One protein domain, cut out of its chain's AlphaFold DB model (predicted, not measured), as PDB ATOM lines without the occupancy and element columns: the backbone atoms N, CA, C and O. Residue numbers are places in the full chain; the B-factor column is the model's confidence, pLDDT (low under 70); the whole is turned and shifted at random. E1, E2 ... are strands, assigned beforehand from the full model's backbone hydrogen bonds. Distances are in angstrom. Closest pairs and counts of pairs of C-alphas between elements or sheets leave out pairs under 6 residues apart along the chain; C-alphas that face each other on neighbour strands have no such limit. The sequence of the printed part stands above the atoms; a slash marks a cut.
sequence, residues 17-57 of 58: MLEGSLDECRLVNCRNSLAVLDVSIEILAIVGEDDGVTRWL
ATOM      1  N   MET A  17     145.229 144.772 133.480       90.50
ATOM      2  CA  MET A  17     145.101 146.140 132.994       90.50
ATOM      3  C   MET A  17     145.529 146.186 131.531       90.50
ATOM      4  O   MET A  17     146.568 145.628 131.175       90.50
ATOM      5  N   LEU A  18     144.723 146.846 130.701       92.50
ATOM      6  CA  LEU A  18     145.098 147.150 129.327       92.50
ATOM      7  C   LEU A  18     146.088 148.316 129.331       92.50
ATOM      8  O   LEU A  18     145.777 149.390 129.844       92.50
ATOM      9  N   GLU A  19     147.258 148.105 128.746       93.12
ATOM     10  CA  GLU A  19     148.234 149.160 128.479       93.12
ATOM     11  C   GLU A  19     148.392 149.353 126.969       93.12
ATOM     12  O   GLU A  19     148.383 148.379 126.215       93.12
ATOM     13  N   GLY A  20     148.588 150.604 126.543       92.19
ATOM     14  CA  GLY A  20     148.774 150.971 125.136       92.19
ATOM     15  C   GLY A  20     147.496 151.431 124.429       92.19
ATOM     16  O   GLY A  20     146.467 151.692 125.055       92.19
ATOM     17  N   SER A  21     147.596 151.581 123.109       89.50
ATOM     18  CA  SER A  21     146.488 151.885 122.192       89.50
ATOM     19  C   SER A  21     145.921 150.599 121.599       89.50
ATOM     20  O   SER A  21     146.634 149.609 121.537       89.50
ATOM     21  N   LEU A  22     144.678 150.598 121.106       87.25
ATOM     22  CA  LEU A  22     144.044 149.384 120.559       87.25
ATOM     23  C   LEU A  22     144.875 148.680 119.468       87.25
ATOM     24  O   LEU A  22     144.905 147.454 119.452       87.25
ATOM     25  N   ASP A  23     145.591 149.436 118.630       86.19
ATOM     26  CA  ASP A  23     146.464 148.884 117.579       86.19
ATOM     27  C   ASP A  23     147.712 148.164 118.125       86.19
ATOM     28  O   ASP A  23     148.254 147.269 117.481       86.19
ATOM     29  N   GLU A  24     148.177 148.551 119.315       89.75
ATOM     30  CA  GLU A  24     149.398 148.053 119.955       89.75
ATOM     31  C   GLU A  24     149.180 148.010 121.475       89.75
ATOM     32  O   GLU A  24     149.632 148.886 122.222       89.75
ATOM     33  N   CYS A  25     148.428 147.004 121.935       92.75
ATOM     34  CA  CYS A  25     148.086 146.848 123.345       92.75
ATOM     35  C   CYS A  25     148.521 145.508 123.934       92.75
ATOM     36  O   CYS A  25     148.741 144.508 123.252       92.75
ATOM     37  N   ARG A  26     148.631 145.507 125.259       94.00
ATOM     38  CA  ARG A  26     148.956 144.329 126.057       94.00
ATOM     39  C   ARG A  26     148.133 144.309 127.330       94.00
ATOM     40  O   ARG A  26     147.783 145.358 127.873       94.00
ATOM     41  N   LEU A  27     147.873 143.114 127.839       92.19
ATOM     42  CA  LEU A  27     147.331 142.929 129.176       92.19
ATOM     43  C   LEU A  27     148.482 142.679 130.144       92.19
ATOM     44  O   LEU A  27     149.256 141.738 129.970       92.19
ATOM     45  N   VAL A  28     148.572 143.494 131.191       91.38
ATOM     46  CA  VAL A  28     149.531 143.316 132.289       91.38
ATOM     47  C   VAL A  28     148.780 142.894 133.539       91.38
ATOM     48  O   VAL A  28     147.769 143.501 133.897       91.38
ATOM     49  N   ASN A  29     149.250 141.850 134.220       89.50
ATOM     50  CA  ASN A  29     148.604 141.412 135.448       89.50
ATOM     51  C   ASN A  29     148.881 142.406 136.593       89.50
ATOM     52  O   ASN A  29     150.034 142.681 136.925       89.50
ATOM     53  N   CYS A  30     147.840 142.901 137.265       85.56
ATOM     54  CA  CYS A  30     147.974 143.915 138.317       85.56
ATOM     55  C   CYS A  30     148.701 143.401 139.571       85.56
ATOM     56  O   CYS A  30     149.193 144.204 140.361       85.56
ATOM     57  N   ARG A  31     148.750 142.080 139.793       85.69
ATOM     58  CA  ARG A  31     149.438 141.458 140.940       85.69
ATOM     59  C   ARG A  31     150.841 140.959 140.589       85.69
ATOM     60  O   ARG A  31     151.630 140.696 141.492       85.69
ATOM     61  N   ASN A  32     151.154 140.828 139.301       86.69
ATOM     62  CA  ASN A  32     152.458 140.408 138.805       86.69
ATOM     63  C   ASN A  32     152.779 141.112 137.478       86.69
ATOM     64  O   ASN A  32     152.427 140.618 136.411       86.69
ATOM     65  N   SER A  33     153.515 142.224 137.538       87.56
ATOM     66  CA  SER A  33     153.861 143.038 136.361       87.56
ATOM     67  C   SER A  33     154.751 142.336 135.329       87.56
ATOM     68  O   SER A  33     154.924 142.847 134.227       87.56
ATOM     69  N   LEU A  34     155.317 141.170 135.661       88.25
ATOM     70  CA  LEU A  34     156.075 140.346 134.717       88.25
ATOM     71  C   LEU A  34     155.177 139.417 133.888       88.25
ATOM     72  O   LEU A  34     155.628 138.880 132.880       88.25
ATOM     73  N   ALA A  35     153.925 139.207 134.302       88.44
ATOM     74  CA  ALA A  35     152.947 138.467 133.519       88.44
ATOM     75  C   ALA A  35     152.282 139.426 132.524       88.44
ATOM     76  O   ALA A  35     151.434 140.241 132.895       88.44
ATOM     77  N   VAL A  36     152.699 139.314 131.263       90.00
ATOM     78  CA  VAL A  36     152.255 140.154 130.149       90.00
ATOM     79  C   VAL A  36     151.702 139.262 129.043       90.00
ATOM     80  O   VAL A  36     152.297 138.233 128.725       90.00
ATOM     81  N   LEU A  37     150.567 139.655 128.470       90.44
ATOM     82  CA  LEU A  37     149.960 139.014 127.307       90.44
ATOM     83  C   LEU A  37     149.841 140.037 126.179       90.44
ATOM     84  O   LEU A  37     149.155 141.047 126.340       90.44
ATOM     85  N   ASP A  38     150.475 139.756 125.046       91.00
ATOM     86  CA  ASP A  38     150.243 140.507 123.813       91.00
ATOM     87  C   ASP A  38     148.880 140.109 123.243       91.00
ATOM     88  O   ASP A  38     148.598 138.922 123.041       91.00
ATOM     89  N   VAL A  39     148.009 141.096 123.032       89.00
ATOM     90  CA  VAL A  39     146.624 140.880 122.602       89.00
ATOM     91  C   VAL A  39     146.273 141.794 121.436       89.00
ATOM     92  O   VAL A  39     146.878 142.841 121.245       89.00
ATOM     93  N   SER A  40     145.267 141.392 120.661       89.88
ATOM     94  CA  SER A  40     144.638 142.237 119.646       89.88
ATOM     95  C   SER A  40     143.173 142.432 120.019       89.88
ATOM     96  O   SER A  40     142.504 141.472 120.414       89.88
ATOM     97  N   ILE A  41     142.695 143.673 119.939       89.25
ATOM     98  CA  ILE A  41     141.316 144.040 120.255       89.25
ATOM     99  C   ILE A  41     140.678 144.619 118.999       89.25
ATOM    100  O   ILE A  41     141.118 145.640 118.482       89.25
ATOM    101  N   GLU A  42     139.597 143.989 118.555       90.69
ATOM    102  CA  GLU A  42     138.789 144.450 117.433       90.69
ATOM    103  C   GLU A  42     137.426 144.922 117.951       90.69
ATOM    104  O   GLU A  42     136.727 144.199 118.668       90.69
ATOM    105  N   ILE A  43     137.044 146.157 117.614       90.88
ATOM    106  CA  ILE A  43     135.708 146.672 117.918       90.88
ATOM    107  C   ILE A  43     134.767 146.133 116.845       90.88
ATOM    108  O   ILE A  43     134.895 146.492 115.685       90.88
ATOM    109  N   LEU A  44     133.804 145.297 117.230       94.44
ATOM    110  CA  LEU A  44     132.857 144.705 116.277       94.44
ATOM    111  C   LEU A  44     131.557 145.498 116.148       94.44
ATOM    112  O   LEU A  44     130.814 145.305 115.193       94.44
ATOM    113  N   ALA A  45     131.239 146.351 117.121       95.25
ATOM    114  CA  ALA A  45     129.996 147.105 117.138       95.25
ATOM    115  C   ALA A  45     130.125 148.402 117.938       95.25
ATOM    116  O   ALA A  45     130.883 148.469 118.909       95.25
ATOM    117  N   ILE A  46     129.337 149.409 117.561       95.19
ATOM    118  CA  ILE A  46     129.257 150.706 118.241       95.19
ATOM    119  C   ILE A  46     127.809 151.065 118.567       95.19
ATOM    120  O   ILE A  46     126.876 150.648 117.879       95.19
ATOM    121  N   VAL A  47     127.623 151.842 119.628       96.12
ATOM    122  CA  VAL A  47     126.316 152.364 120.034       96.12
ATOM    123  C   VAL A  47     126.049 153.663 119.276       96.12
ATOM    124  O   VAL A  47     126.891 154.557 119.290       96.12
ATOM    125  N   GLY A  48     124.896 153.768 118.613       94.25
ATOM    126  CA  GLY A  48     124.474 155.006 117.959       94.25
ATOM    127  C   GLY A  48     124.211 156.113 118.979       94.25
ATOM    128  O   GLY A  48     123.493 155.891 119.951       94.25
ATOM    129  N   GLU A  49     124.773 157.302 118.763       93.12
ATOM    130  CA  GLU A  49     124.641 158.425 119.705       93.12
ATOM    131  C   GLU A  49     123.192 158.930 119.818       93.12
ATOM    132  O   GLU A  49     122.742 159.268 120.911       93.12
ATOM    133  N   ASP A  50     122.450 158.925 118.707       93.44
ATOM    134  CA  ASP A  50     121.095 159.485 118.635       93.44
ATOM    135  C   ASP A  50     120.011 158.555 119.197       93.44
ATOM    136  O   ASP A  50     119.008 159.015 119.742       93.44
ATOM    137  N   ASP A  51     120.183 157.240 119.032       95.12
ATOM    138  CA  ASP A  51     119.148 156.247 119.340       95.12
ATOM    139  C   ASP A  51     119.573 155.177 120.351       95.12
ATOM    140  O   ASP A  51     118.743 154.373 120.781       95.12
ATOM    141  N   GLY A  52     120.845 155.161 120.755       94.56
ATOM    142  CA  GLY A  52     121.387 154.189 121.700       94.56
ATOM    143  C   GLY A  52     121.426 152.757 121.165       94.56
ATOM    144  O   GLY A  52     121.632 151.824 121.943       94.56
ATOM    145  N   VAL A  53     121.211 152.542 119.864       96.25
ATOM    146  CA  VAL A  53     121.158 151.200 119.279       96.25
ATOM    147  C   VAL A  53     122.558 150.749 118.875       96.25
ATOM    148  O   VAL A  53     123.233 151.402 118.075       96.25
ATOM    149  N   THR A  54     122.978 149.593 119.392       97.06
ATOM    150  CA  THR A  54     124.229 148.930 119.005       97.06
ATOM    151  C   THR A  54     124.135 148.375 117.587       97.06
ATOM    152  O   THR A  54     123.220 147.611 117.272       97.06
ATOM    153  N   ARG A  55     125.103 148.720 116.737       95.38
ATOM    154  CA  ARG A  55     125.210 148.247 115.353       95.38
ATOM    155  C   ARG A  55     126.588 147.666 115.103       95.38
ATOM    156  O   ARG A  55     127.577 148.231 115.562       95.38
ATOM    157  N   TRP A  56     126.628 146.557 114.374       96.06
ATOM    158  CA  TRP A  56     127.877 145.964 113.911       96.06
ATOM    159  C   TRP A  56     128.605 146.936 112.979       96.06
ATOM    160  O   TRP A  56     127.957 147.628 112.191       96.06
ATOM    161  N   LEU A  57     129.928 146.998 113.106       89.62
ATOM    162  CA  LEU A  57     130.786 147.638 112.116       89.62
ATOM    163  C   LEU A  57     130.869 146.708 110.892       89.62
ATOM    164  O   LEU A  57     130.929 145.490 111.063       89.62
TER     165      LEU A  57
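This is residues 17 to 57 of the 58 residues of an uncharacterized protein of Rosa chinensis (UniProt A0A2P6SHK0). Two small antiparallel units stand at the two ends of a rod, joined by the outstretched residues 40 to 44. One is a meander, E1 E2 E3, each strand the antiparallel neighbour of the one before; the other is the hairpin E4 and E5. The 41 printed residues hold five strands, E1 to E5, and no named helix: all strand, extended, radius of gyration of the C-alphas 14.5 A, spans 43 by 18 by 12 A.

Begin at E1, residues 17 to 21, a hairpin with E2, residues 24 to 29, at 167 degrees; N 19 and O 26 are 2.9 A apart. E2 forms a hairpin with E3, residues 32 to 39, at 146 degrees; see N 27 and O 37, 2.9 A. E4, residues 45 to 47, is apart from E3 and forms a hairpin with E5, residues 54 to 56, at 154 degrees; N 46 and O 55 are 2.9 A apart.

Find C-alpha 17 at (145.101, 146.140, 132.994); E1 runs 12.3 A, E2 16.9 A. E3 runs 17.2 A, bending by 56 degrees at residue 35. E4 spans 7.0 A; E5 spans 6.9 A, ending at C-alpha 56, (127.877, 145.964, 113.911).

The C-alphas farthest apart, of Leu 34 and Asp 51, are 43.0 A apart. The printed part has no cut, no link is long, and no printed residue is under 70 in pLDDT.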